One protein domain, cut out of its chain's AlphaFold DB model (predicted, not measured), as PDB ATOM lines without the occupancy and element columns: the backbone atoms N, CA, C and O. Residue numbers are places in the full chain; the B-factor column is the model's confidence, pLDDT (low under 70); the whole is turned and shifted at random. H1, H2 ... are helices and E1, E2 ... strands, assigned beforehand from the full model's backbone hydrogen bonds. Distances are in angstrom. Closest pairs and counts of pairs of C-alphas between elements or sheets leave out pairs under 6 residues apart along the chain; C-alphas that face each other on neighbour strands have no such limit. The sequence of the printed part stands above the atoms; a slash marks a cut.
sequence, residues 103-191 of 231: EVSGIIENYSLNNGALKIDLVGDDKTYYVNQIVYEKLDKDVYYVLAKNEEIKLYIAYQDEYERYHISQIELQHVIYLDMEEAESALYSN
ATOM      1  N   GLU A 103      19.041  21.483   1.115       93.75
ATOM      2  CA  GLU A 103      20.146  20.952   1.917       93.75
ATOM      3  C   GLU A 103      20.515  19.530   1.475       93.75
ATOM      4  O   GLU A 103      19.649  18.677   1.266       93.75
ATOM      5  N   VAL A 104      21.818  19.272   1.380       93.44
ATOM      6  CA  VAL A 104      22.422  17.951   1.214       93.44
ATOM      7  C   VAL A 104      23.467  17.779   2.307       93.44
ATOM      8  O   VAL A 104      24.285  18.666   2.531       93.44
ATOM      9  N   SER A 105      23.454  16.638   2.990       93.00
ATOM     10  CA  SER A 105      24.457  16.292   4.000       93.00
ATOM     11  C   SER A 105      25.119  14.968   3.647       93.00
ATOM     12  O   SER A 105      24.446  14.053   3.172       93.00
ATOM     13  N   GLY A 106      26.423  14.853   3.883       91.75
ATOM     14  CA  GLY A 106      27.163  13.624   3.612       91.75
ATOM     15  C   GLY A 106      28.608  13.681   4.083       91.75
ATOM     16  O   GLY A 106      29.059  14.683   4.627       91.75
ATOM     17  N   ILE A 107      29.340  12.589   3.874       91.88
ATOM     18  CA  ILE A 107      30.787  12.525   4.112       91.88
ATOM     19  C   ILE A 107      31.491  12.792   2.786       91.88
ATOM     20  O   ILE A 107      31.050  12.303   1.748       91.88
ATOM     21  N   ILE A 108      32.582  13.550   2.813       90.31
ATOM     22  CA  ILE A 108      33.366  13.866   1.617       90.31
ATOM     23  C   ILE A 108      34.100  12.609   1.143       90.31
ATOM     24  O   ILE A 108      34.921  12.055   1.871       90.31
ATOM     25  N   GLU A 109      33.833  12.177  -0.087       89.44
ATOM     26  CA  GLU A 109      34.595  11.108  -0.740       89.44
ATOM     27  C   GLU A 109      35.854  11.673  -1.400       89.44
ATOM     28  O   GLU A 109      36.953  11.137  -1.248       89.44
ATOM     29  N   ASN A 110      35.691  12.779  -2.126       88.69
ATOM     30  CA  ASN A 110      36.769  13.441  -2.840       88.69
ATOM     31  C   ASN A 110      36.466  14.933  -3.022       88.69
ATOM     32  O   ASN A 110      35.309  15.351  -3.087       88.69
ATOM     33  N   TYR A 111      37.514  15.744  -3.162       89.81
ATOM     34  CA  TYR A 111      37.383  17.120  -3.624       89.81
ATOM     35  C   TYR A 111      38.492  17.461  -4.617       89.81
ATOM     36  O   TYR A 111      39.630  17.001  -4.506       89.81
ATOM     37  N   SER A 112      38.171  18.287  -5.611       89.00
ATOM     38  CA  SER A 112      39.152  18.732  -6.602       89.00
ATOM     39  C   SER A 112      39.034  20.220  -6.894       89.00
ATOM     40  O   SER A 112      37.951  20.798  -6.912       89.00
ATOM     41  N   LEU A 113      40.188  20.837  -7.134       84.06
ATOM     42  CA  LEU A 113      40.322  22.227  -7.547       84.06
ATOM     43  C   LEU A 113      40.780  22.239  -8.998       84.06
ATOM     44  O   LEU A 113      41.905  21.839  -9.296       84.06
ATOM     45  N   ASN A 114      39.918  22.686  -9.907       74.00
ATOM     46  CA  ASN A 114      40.282  22.813 -11.314       74.00
ATOM     47  C   ASN A 114      39.826  24.168 -11.854       74.00
ATOM     48  O   ASN A 114      38.649  24.503 -11.762       74.00
ATOM     49  N   ASN A 115      40.762  24.949 -12.400       64.94
ATOM     50  CA  ASN A 115      40.512  26.253 -13.026       64.94
ATOM     51  C   ASN A 115      39.632  27.221 -12.201       64.94
ATOM     52  O   ASN A 115      38.796  27.923 -12.760       64.94
ATOM     53  N   GLY A 116      39.810  27.270 -10.876       64.56
ATOM     54  CA  GLY A 116      39.028  28.163 -10.006       64.56
ATOM     55  C   GLY A 116      37.602  27.684  -9.713       64.56
ATOM     56  O   GLY A 116      36.782  28.475  -9.265       64.56
ATOM     57  N   ALA A 117      37.305  26.406  -9.959       74.44
ATOM     58  CA  ALA A 117      36.095  25.741  -9.492       74.44
ATOM     59  C   ALA A 117      36.464  24.652  -8.476       74.44
ATOM     60  O   ALA A 117      37.320  23.800  -8.747       74.44
ATOM     61  N   LEU A 118      35.814  24.685  -7.310       87.75
ATOM     62  CA  LEU A 118      35.866  23.610  -6.320       87.75
ATOM     63  C   LEU A 118      34.774  22.593  -6.652       87.75
ATOM     64  O   LEU A 118      33.614  22.973  -6.810       87.75
ATOM     65  N   LYS A 119      35.153  21.319  -6.747       91.69
ATOM     66  CA  LYS A 119      34.231  20.189  -6.866       91.69
ATOM     67  C   LYS A 119      34.276  19.345  -5.603       91.69
ATOM     68  O   LYS A 119      35.373  19.111  -5.095       91.69
ATOM     69  N   ILE A 120      33.122  18.881  -5.146       91.12
ATOM     70  CA  ILE A 120      32.964  18.019  -3.975       91.12
ATOM     71  C   ILE A 120      32.101  16.826  -4.384       91.12
ATOM     72  O   ILE A 120      31.004  17.016  -4.910       91.12
ATOM     73  N   ASP A 121      32.601  15.623  -4.123       91.81
ATOM     74  CA  ASP A 121      31.875  14.364  -4.274       91.81
ATOM     75  C   ASP A 121      31.593  13.799  -2.874       91.81
ATOM     76  O   ASP A 121      32.469  13.821  -1.999       91.81
ATOM     77  N   LEU A 122      30.366  13.329  -2.645       92.75
ATOM     78  CA  LEU A 122      29.940  12.764  -1.364       92.75
ATOM     79  C   LEU A 122      29.871  11.239  -1.447       92.75
ATOM     80  O   LEU A 122      29.465  10.680  -2.461       92.75
ATOM     81  N   VAL A 123      30.216  10.567  -0.349       92.12
ATOM     82  CA  VAL A 123      30.222   9.103  -0.271       92.12
ATOM     83  C   VAL A 123      28.826   8.546  -0.544       92.12
ATOM     84  O   VAL A 123      27.889   8.793   0.217       92.12
ATOM     85  N   GLY A 124      28.719   7.718  -1.584       88.25
ATOM     86  CA  GLY A 124      27.472   7.043  -1.943       88.25
ATOM     87  C   GLY A 124      26.438   7.944  -2.621       88.25
ATOM     88  O   GLY A 124      25.283   7.530  -2.735       88.25
ATOM     89  N   ASP A 125      26.840   9.141  -3.058       89.50
ATOM     90  CA  ASP A 125      26.062   9.985  -3.960       89.50
ATOM     91  C   ASP A 125      26.672   9.938  -5.366       89.50
ATOM     92  O   ASP A 125      27.885  10.038  -5.543       89.50
ATOM     93  N   ASP A 126      25.823   9.808  -6.382       87.12
ATOM     94  CA  ASP A 126      26.244   9.751  -7.785       87.12
ATOM     95  C   ASP A 126      26.474  11.160  -8.372       87.12
ATOM     96  O   ASP A 126      26.788  11.319  -9.556       87.12
ATOM     97  N   LYS A 127      26.257  12.204  -7.564       89.88
ATOM     98  CA  LYS A 127      26.316  13.611  -7.964       89.88
ATOM     99  C   LYS A 127      27.634  14.262  -7.564       89.88
ATOM    100  O   LYS A 127      28.136  14.083  -6.460       89.88
ATOM    101  N   THR A 128      28.104  15.149  -8.436       89.56
ATOM    102  CA  THR A 128      29.189  16.085  -8.126       89.56
ATOM    103  C   THR A 128      28.620  17.470  -7.851       89.56
ATOM    104  O   THR A 128      27.833  18.007  -8.639       89.56
ATOM    105  N   TYR A 129      29.081  18.078  -6.763       91.88
ATOM    106  CA  TYR A 129      28.715  19.424  -6.339       91.88
ATOM    107  C   TYR A 129      29.815  20.424  -6.674       91.88
ATOM    108  O   TYR A 129      31.001  20.111  -6.591       91.88
ATOM    109  N   TYR A 130      29.432  21.637  -7.062       92.00
ATOM    110  CA  TYR A 130      30.328  22.628  -7.647       92.00
ATOM    111  C   TYR A 130      30.190  23.978  -6.957       92.00
ATOM    112  O   TYR A 130      29.093  24.513  -6.856       92.00
ATOM    113  N   VAL A 131      31.299  24.605  -6.583       90.25
ATOM    114  CA  VAL A 131      31.303  26.042  -6.288       90.25
ATOM    115  C   VAL A 131      31.523  26.790  -7.597       90.25
ATOM    116  O   VAL A 131      32.544  26.605  -8.268       90.25
ATOM    117  N   ASN A 132      30.560  27.633  -7.972       85.88
ATOM    118  CA  ASN A 132      30.665  28.492  -9.148       85.88
ATOM    119  C   ASN A 132      31.903  29.397  -9.030       85.88
ATOM    120  O   ASN A 132      32.157  29.967  -7.971       85.88
ATOM    121  N   GLN A 133      32.644  29.588 -10.122       85.06
ATOM    122  CA  GLN A 133      33.846  30.426 -10.144       85.06
ATOM    123  C   GLN A 133      33.593  31.868  -9.665       85.06
ATOM    124  O   GLN A 133      34.462  32.465  -9.039       85.06
ATOM    125  N   ILE A 134      32.401  32.422  -9.912       85.19
ATOM    126  CA  ILE A 134      32.012  33.759  -9.428       85.19
ATOM    127  C   ILE A 134      31.928  33.788  -7.894       85.19
ATOM    128  O   ILE A 134      32.272  34.781  -7.263       85.19
ATOM    129  N   VAL A 135      31.466  32.687  -7.301       86.06
ATOM    130  CA  VAL A 135      31.272  32.524  -5.853       86.06
ATOM    131  C   VAL A 135      32.569  32.097  -5.166       86.06
ATOM    132  O   VAL A 135      32.765  32.368  -3.988       86.06
ATOM    133  N   TYR A 136      33.492  31.482  -5.902       85.06
ATOM    134  CA  TYR A 136      34.756  30.966  -5.382       85.06
ATOM    135  C   TYR A 136      35.594  32.019  -4.638       85.06
ATOM    136  O   TYR A 136      36.272  31.691  -3.671       85.06
ATOM    137  N   GLU A 137      35.524  33.295  -5.027       83.88
ATOM    138  CA  GLU A 137      36.222  34.378  -4.317       83.88
ATOM    139  C   GLU A 137      35.650  34.680  -2.920       83.88
ATOM    140  O   GLU A 137      36.325  35.318  -2.111       83.88
ATOM    141  N   LYS A 138      34.419  34.238  -2.637       86.94
ATOM    142  CA  LYS A 138      33.743  34.354  -1.333       86.94
ATOM    143  C   LYS A 138      33.989  33.164  -0.417       86.94
ATOM    144  O   LYS A 138      33.649  33.217   0.755       86.94
ATOM    145  N   LEU A 139      34.580  32.101  -0.949       89.06
ATOM    146  CA  LEU A 139      34.868  30.895  -0.196       89.06
ATOM    147  C   LEU A 139      35.997  31.148   0.810       89.06
ATOM    148  O   LEU A 139      37.089  31.590   0.432       89.06
ATOM    149  N   ASP A 140      35.756  30.817   2.077       89.31
ATOM    150  CA  ASP A 140      36.793  30.823   3.102       89.31
ATOM    151  C   ASP A 140      37.899  29.826   2.725       89.31
ATOM    152  O   ASP A 140      37.653  28.658   2.417       89.31
ATOM    153  N   LYS A 141      39.151  30.285   2.747       87.25
ATOM    154  CA  LYS A 141      40.315  29.471   2.385       87.25
ATOM    155  C   LYS A 141      40.577  28.354   3.387       87.25
ATOM    156  O   LYS A 141      41.184  27.351   3.009       87.25
ATOM    157  N   ASP A 142      40.110  28.491   4.623       88.44
ATOM    158  CA  ASP A 142      40.274  27.455   5.639       88.44
ATOM    159  C   ASP A 142      39.451  26.202   5.310       88.44
ATOM    160  O   ASP A 142      39.801  25.105   5.757       88.44
ATOM    161  N   VAL A 143      38.446  26.315   4.425       87.69
ATOM    162  CA  VAL A 143      37.628  25.184   3.967       87.69
ATOM    163  C   VAL A 143      38.492  24.040   3.437       87.69
ATOM    164  O   VAL A 143      38.224  22.884   3.737       87.69
ATOM    165  N   TYR A 144      39.594  24.325   2.731       86.94
ATOM    166  CA  TYR A 144      40.440  23.283   2.133       86.94
ATOM    167  C   TYR A 144      41.126  22.397   3.169       86.94
ATOM    168  O   TYR A 144      41.410  21.235   2.890       86.94
ATOM    169  N   TYR A 145      41.397  22.934   4.358       83.88
ATOM    170  CA  TYR A 145      41.978  22.156   5.446       83.88
ATOM    171  C   TYR A 145      40.947  21.219   6.077       83.88
ATOM    172  O   TYR A 145      41.296  20.148   6.574       83.88
ATOM    173  N   VAL A 146      39.677  21.621   6.063       82.56
ATOM    174  CA  VAL A 146      38.583  20.860   6.671       82.56
ATOM    175  C   VAL A 146      37.996  19.850   5.691       82.56
ATOM    176  O   VAL A 146      37.697  18.739   6.103       82.56
ATOM    177  N   LEU A 147      37.965  20.152   4.388       85.50
ATOM    178  CA  LEU A 147      37.561  19.198   3.347       85.50
ATOM    179  C   LEU A 147      38.469  17.957   3.284       85.50
ATOM    180  O   LEU A 147      38.048  16.902   2.826       85.50
ATOM    181  N   ALA A 148      39.718  18.070   3.748       80.94
ATOM    182  CA  ALA A 148      40.647  16.946   3.860       80.94
ATOM    183  C   ALA A 148      40.384  16.050   5.084       80.94
ATOM    184  O   ALA A 148      40.991  14.985   5.220       80.94
ATOM    185  N   LYS A 149      39.515  16.482   6.002       75.69
ATOM    186  CA  LYS A 149      39.099  15.693   7.157       75.69
ATOM    187  C   LYS A 149      37.849  14.929   6.754       75.69
ATOM    188  O   LYS A 149      36.912  15.506   6.219       75.69
ATOM    189  N   ASN A 150      37.858  13.622   6.991       77.62
ATOM    190  CA  ASN A 150      36.764  12.710   6.662       77.62
ATOM    191  C   ASN A 150      35.564  12.929   7.608       77.62
ATOM    192  O   ASN A 150      35.248  12.077   8.440       77.62
ATOM    193  N   GLU A 151      34.983  14.122   7.547       83.44
ATOM    194  CA  GLU A 151      33.939  14.640   8.425       83.44
ATOM    195  C   GLU A 151      32.644  14.874   7.639       83.44
ATOM    196  O   GLU A 151      32.640  14.951   6.408       83.44
ATOM    197  N   GLU A 152      31.530  14.965   8.365       89.00
ATOM    198  CA  GLU A 152      30.228  15.279   7.783       89.00
ATOM    199  C   GLU A 152      30.167  16.760   7.380       89.00
ATOM    200  O   GLU A 152      30.473  17.656   8.174       89.00
ATOM    201  N   ILE A 153      29.759  17.003   6.137       92.88
ATOM    202  CA  ILE A 153      29.581  18.322   5.536       92.88
ATOM    203  C   ILE A 153      28.107  18.541   5.207       92.88
ATOM    204  O   ILE A 153      27.416  17.627   4.752       92.88
ATOM    205  N   LYS A 154      27.645  19.777   5.399       94.31
ATOM    206  CA  LYS A 154      26.359  20.256   4.903       94.31
ATOM    207  C   LYS A 154      26.584  21.210   3.742       94.31
ATOM    208  O   LYS A 154      27.327  22.187   3.851       94.31
ATOM    209  N   LEU A 155      25.930  20.917   2.630       94.12
ATOM    210  CA  LEU A 155      25.945  21.703   1.411       94.12
ATOM    211  C   LEU A 155      24.534  22.221   1.151       94.12
ATOM    212  O   LEU A 155      23.574  21.453   1.189       94.12
ATOM    213  N   TYR A 156      24.410  23.500   0.825       94.12
ATOM    214  CA  TYR A 156      23.169  24.042   0.279       94.12
ATOM    215  C   TYR A 156      23.332  24.232  -1.215       94.12
ATOM    216  O   TYR A 156      24.309  24.831  -1.671       94.12
ATOM    217  N   ILE A 157      22.390  23.688  -1.977       93.62
ATOM    218  CA  ILE A 157      22.446  23.681  -3.433       93.62
ATOM    219  C   ILE A 157      21.566  24.800  -3.968       93.62
ATOM    220  O   ILE A 157      20.353  24.809  -3.771       93.62
ATOM    221  N   ALA A 158      22.200  25.741  -4.659       91.50
ATOM    222  CA  ALA A 158      21.564  26.899  -5.259       91.50
ATOM    223  C   ALA A 158      20.674  26.483  -6.430       91.50
ATOM    224  O   ALA A 158      19.500  26.811  -6.457       91.50
ATOM    225  N   TYR A 159      21.226  25.778  -7.415       90.06
ATOM    226  CA  TYR A 159      20.510  25.384  -8.626       90.06
ATOM    227  C   TYR A 159      21.267  24.279  -9.364       90.06
ATOM    228  O   TYR A 159      22.474  24.086  -9.176       90.06
ATOM    229  N   GLN A 160      20.557  23.586 -10.250       90.81
ATOM    230  CA  GLN A 160      21.152  22.731 -11.270       90.81
ATOM    231  C   GLN A 160      21.244  23.511 -12.584       90.81
ATOM    232  O   GLN A 160      20.284  24.170 -12.988       90.81
ATOM    233  N   ASP A 161      22.405  23.483 -13.236       85.25
ATOM    234  CA  ASP A 161      22.555  24.105 -14.554       85.25
ATOM    235  C   ASP A 161      22.223  23.152 -15.712       85.25
ATOM    236  O   ASP A 161      21.957  21.966 -15.525       85.25
ATOM    237  N   GLU A 162      22.252  23.683 -16.936       83.19
ATOM    238  CA  GLU A 162      21.938  22.947 -18.170       83.19
ATOM    239  C   GLU A 162      22.881  21.760 -18.452       83.19
ATOM    240  O   GLU A 162      22.573  20.921 -19.293       83.19
ATOM    241  N   TYR A 163      24.022  21.681 -17.759       83.31
ATOM    242  CA  TYR A 163      25.009  20.602 -17.872       83.31
ATOM    243  C   TYR A 163      24.923  19.616 -16.704       83.31
ATOM    244  O   TYR A 163      25.886  18.900 -16.431       83.31
ATOM    245  N   GLU A 164      23.797  19.620 -15.991       83.75
ATOM    246  CA  GLU A 164      23.532  18.779 -14.827       83.75
ATOM    247  C   GLU A 164      24.509  19.004 -13.659       83.75
ATOM    248  O   GLU A 164      24.697  18.127 -12.816       83.75
ATOM    249  N   ARG A 165      25.123  20.191 -13.568       86.94
ATOM    250  CA  ARG A 165      26.019  20.532 -12.455       86.94
ATOM    251  C   ARG A 165      25.231  21.173 -11.323       86.94
ATOM    252  O   ARG A 165      24.496  22.135 -11.543       86.94
ATOM    253  N   TYR A 166      25.439  20.672 -10.110       92.00
ATOM    254  CA  TYR A 166      24.804  21.173  -8.896       92.00
ATOM    255  C   TYR A 166      25.666  22.262  -8.261       92.00
ATOM    256  O   TYR A 166      26.754  21.974  -7.763       92.00
ATOM    257  N   HIS A 167      25.207  23.513  -8.297       92.31
ATOM    258  CA  HIS A 167      25.971  24.653  -7.784       92.31
ATOM    259  C   HIS A 167      25.689  24.890  -6.303       92.31
ATOM    260  O   HIS A 167      24.535  24.985  -5.901       92.31
ATOM    261  N   ILE A 168      26.741  25.009  -5.501       93.31
ATOM    262  CA  ILE A 168      26.688  25.201  -4.052       93.31
ATOM    263  C   ILE A 168      26.528  26.696  -3.739       93.31
ATOM    264  O   ILE A 168      27.305  27.516  -4.235       93.31
ATOM    265  N   SER A 169      25.549  27.042  -2.900       92.44
ATOM    266  CA  SER A 169      25.380  28.378  -2.310       92.44
ATOM    267  C   SER A 169      25.952  28.484  -0.900       92.44
ATOM    268  O   SER A 169      26.379  29.568  -0.532       92.44
ATOM    269  N   GLN A 170      26.005  27.397  -0.124       94.56
ATOM    270  CA  GLN A 170      26.609  27.409   1.213       94.56
ATOM    271  C   GLN A 170      27.324  26.103   1.547       94.56
ATOM    272  O   GLN A 170      26.898  25.019   1.146       94.56
ATOM    273  N   ILE A 171      28.411  26.239   2.308       93.56
ATOM    274  CA  ILE A 171      29.208  25.138   2.848       93.56
ATOM    275  C   ILE A 171      29.290  25.314   4.360       93.56
ATOM    276  O   ILE A 171      29.819  26.317   4.836       93.56
ATOM    277  N   GLU A 172      28.806  24.323   5.105       93.25
ATOM    278  CA  GLU A 172      28.859  24.291   6.564       93.25
ATOM    279  C   GLU A 172      29.486  22.975   7.047       93.25
ATOM    280  O   GLU A 172      29.081  21.887   6.636       93.25
ATOM    281  N   LEU A 173      30.481  23.068   7.934       90.69
ATOM    282  CA  LEU A 173      31.067  21.916   8.628       90.69
ATOM    283  C   LEU A 173      31.116  22.218  10.123       90.69
ATOM    284  O   LEU A 173      31.609  23.272  10.522       90.69
ATOM    285  N   GLN A 174      30.623  21.297  10.955       86.06
ATOM    286  CA  GLN A 174      30.616  21.436  12.421       86.06
ATOM    287  C   GLN A 174      30.048  22.786  12.924       86.06
ATOM    288  O   GLN A 174      30.584  23.375  13.859       86.06
ATOM    289  N   HIS A 175      28.976  23.289  12.299       85.69
ATOM    290  CA  HIS A 175      28.363  24.601  12.586       85.69
ATOM    291  C   HIS A 175      29.219  25.831  12.252       85.69
ATOM    292  O   HIS A 175      28.892  26.946  12.662       85.69
ATOM    293  N   VAL A 176      30.301  25.652  11.493       91.50
ATOM    294  CA  VAL A 176      31.092  26.742  10.918       91.50
ATOM    295  C   VAL A 176      30.725  26.887   9.446       91.50
ATOM    296  O   VAL A 176      30.795  25.919   8.688       91.50
ATOM    297  N   ILE A 177      30.335  28.097   9.051       93.69
ATOM    298  CA  ILE A 177      29.980  28.448   7.674       93.69
ATOM    299  C   ILE A 177      31.249  28.920   6.957       93.69
ATOM    300  O   ILE A 177      31.848  29.915   7.352       93.69
ATOM    301  N   TYR A 178      31.646  28.201   5.906       93.12
ATOM    302  CA  TYR A 178      32.817  28.513   5.069       93.12
ATOM    303  C   TYR A 178      32.439  29.191   3.751       93.12
ATOM    304  O   TYR A 178      33.275  29.799   3.088       93.12
ATOM    305  N   LEU A 179      31.181  29.059   3.348       93.75
ATOM    306  CA  LEU A 179      30.589  29.816   2.260       93.75
ATOM    307  C   LEU A 179      29.183  30.185   2.692       93.75
ATOM    308  O   LEU A 179      28.404  29.286   2.996       93.75
ATOM    309  N   ASP A 180      28.884  31.475   2.727       93.38
ATOM    310  CA  ASP A 180      27.578  31.982   3.123       93.38
ATOM    311  C   ASP A 180      26.632  32.100   1.916       93.38
ATOM    312  O   ASP A 180      27.023  32.563   0.837       93.38
ATOM    313  N   MET A 181      25.379  31.685   2.111       92.44
ATOM    314  CA  MET A 181      24.350  31.675   1.070       92.44
ATOM    315  C   MET A 181      24.020  33.080   0.558       92.44
ATOM    316  O   MET A 181      23.885  33.266  -0.655       92.44
ATOM    317  N   GLU A 182      23.924  34.070   1.451       91.75
ATOM    318  CA  GLU A 182      23.627  35.455   1.080       91.75
ATOM    319  C   GLU A 182      24.799  36.064   0.300       91.75
ATOM    320  O   GLU A 182      24.595  36.781  -0.686       91.75
ATOM    321  N   GLU A 183      26.040  35.745   0.684       92.12
ATOM    322  CA  GLU A 183      27.226  36.180  -0.057       92.12
ATOM    323  C   GLU A 183      27.307  35.559  -1.456       92.12
ATOM    324  O   GLU A 183      27.618  36.265  -2.426       92.12
ATOM    325  N   ALA A 184      27.000  34.265  -1.581       91.06
ATOM    326  CA  ALA A 184      26.972  33.564  -2.860       91.06
ATOM    327  C   ALA A 184      25.894  34.129  -3.800       91.06
ATOM    328  O   ALA A 184      26.169  34.404  -4.976       91.06
ATOM    329  N   GLU A 185      24.684  34.356  -3.283       91.00
ATOM    330  CA  GLU A 185      23.583  34.953  -4.041       91.00
ATOM    331  C   GLU A 185      23.911  36.388  -4.466       91.00
ATOM    332  O   GLU A 185      23.767  36.743  -5.640       91.00
ATOM    333  N   SER A 186      24.440  37.196  -3.546       91.38
ATOM    334  CA  SER A 186      24.858  38.572  -3.820       91.38
ATOM    335  C   SER A 186      25.942  38.638  -4.900       91.38
ATOM    336  O   SER A 186      25.862  39.469  -5.813       91.38
ATOM    337  N   ALA A 187      26.928  37.734  -4.867       90.88
ATOM    338  CA  ALA A 187      27.977  37.655  -5.882       90.88
ATOM    339  C   ALA A 187      27.410  37.318  -7.273       90.88
ATOM    340  O   ALA A 187      27.708  38.012  -8.251       90.88
ATOM    341  N   LEU A 188      26.545  36.303  -7.366       89.81
ATOM    342  CA  LEU A 188      25.921  35.899  -8.629       89.81
ATOM    343  C   LEU A 188      24.972  36.973  -9.175       89.81
ATOM    344  O   LEU A 188      25.023  37.293 -10.367       89.81
ATOM    345  N   TYR A 189      24.168  37.593  -8.311       90.88
ATOM    346  CA  TYR A 189      23.281  38.688  -8.688       90.88
ATOM    347  C   TYR A 189      24.061  39.924  -9.156       90.88
ATOM    348  O   TYR A 189      23.724  40.535 -10.177       90.88
ATOM    349  N   SER A 190      25.142  40.278  -8.457       91.75
ATOM    350  CA  SER A 190      26.032  41.375  -8.849       91.75
ATOM    351  C   SER A 190      26.669  41.119 -10.217       91.75
ATOM    352  O   SER A 190      26.674  42.010 -11.076       91.75
ATOM    353  N   ASN A 191      27.132  39.892 -10.474       91.12
ATOM    354  CA  ASN A 191      27.687  39.517 -11.771       91.12
ATOM    355  C   ASN A 191      26.632  39.566 -12.890       91.12
ATOM    356  O   ASN A 191      26.894  40.120 -13.963       91.12
TER     357      ASN A 191
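Overview. This is residues 103 to 191 of the 231 residues of an uncharacterized protein of Coprobacillus sp. CAG:826 (UniProt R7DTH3). A small closed barrel of five strands, E1, E2, E3, E5 and E4 round the ring, has its helices outside it: H3 over E5, and the short H1 and H2 beside the strands. A sixth strand, E6, is paired onto E5 outside the ring, and E1, E4 and E5 bend strongly as they run. The printed part has 89 residues with six named strands and three named helices, in the order E1 E2 E3 H1 H2 E4 E5 E6 H3; the class is mixed, helices and strands, and the barrel's pairing is mixed too, antiparallel but for E3 and E5. The whole is compact, with a radius of gyration of the C-alphas of 11.9 A and spans of 34 by 27 by 25 A.

Along the chain. E1, residues 103 to 114, begins with C-alpha 103 at (20.146, 20.952, 1.917), is 24.2 A long and bends by 98 degrees at residue 107. E2 is residues 117 to 122, 16.5 A, and E3 residues 128 to 131. H1 is residues 133 to 136 and H2 residues 143 to 147. E4, residues 152 to 160, begins with C-alpha 152 at (30.228, 15.279, 7.783), is 22.4 A long and bends by 54 degrees at residue 157. E5, residues 166 to 173, is 18.6 A long and bends by 74 degrees at residue 169. E6 is residues 176 to 179. H3, residues 181 to 191, is 15.4 A long and ends with C-alpha 191 at (27.687, 39.517, -11.771).

Arrangement. E1, E2 and E3 form a meander, each strand the antiparallel neighbour of the one before, and E4, E5 and E6 form another. E1 pairs with E4 over residues 103 to 107, N 104 to O 155 at 2.8 A, and with E2 over residues 108 to 114, N 112 to O 119 at 3.0 A. E2 and E3 are a hairpin, N 120 to O 129 at 2.8 A. E3 and E5 are parallel, N 130 to O 166 at 2.8 A. E4 and E5 are a hairpin, N 154 to O 172 at 2.8 A, as are E5 and E6, N 178 to O 171 at 2.8 A. H3 is on the barrel at a height of 10.6 A over the sheet; it lies over E5 and only just runs along the strands, at 27 degrees to E5 on the local plane. The closest C-alphas of H3 and E5 are those of Met 181 and Gln 170, 4.8 A. H1 touches H3, the closest C-alphas being those of Val 135 and Ala 184, 5.3 A. H1 and H2 are apart; each is on the barrel at a height of 6.7 A, over none of its strands. The closest C-alphas of H2 and E6 are those of Val 143 and Tyr 178, 6.0 A. Each O i to N i+4 pair is within hydrogen-bond range in H2 and H3, and H1 is too short for such a pair.

Size, cuts and confidence. The C-alphas farthest apart are those of Gly 124 and Ser 190, 35.0 A. The printed part has no cut and no long link. The mean pLDDT of the printed part is 88.4, with residues 115 to 116 under 70.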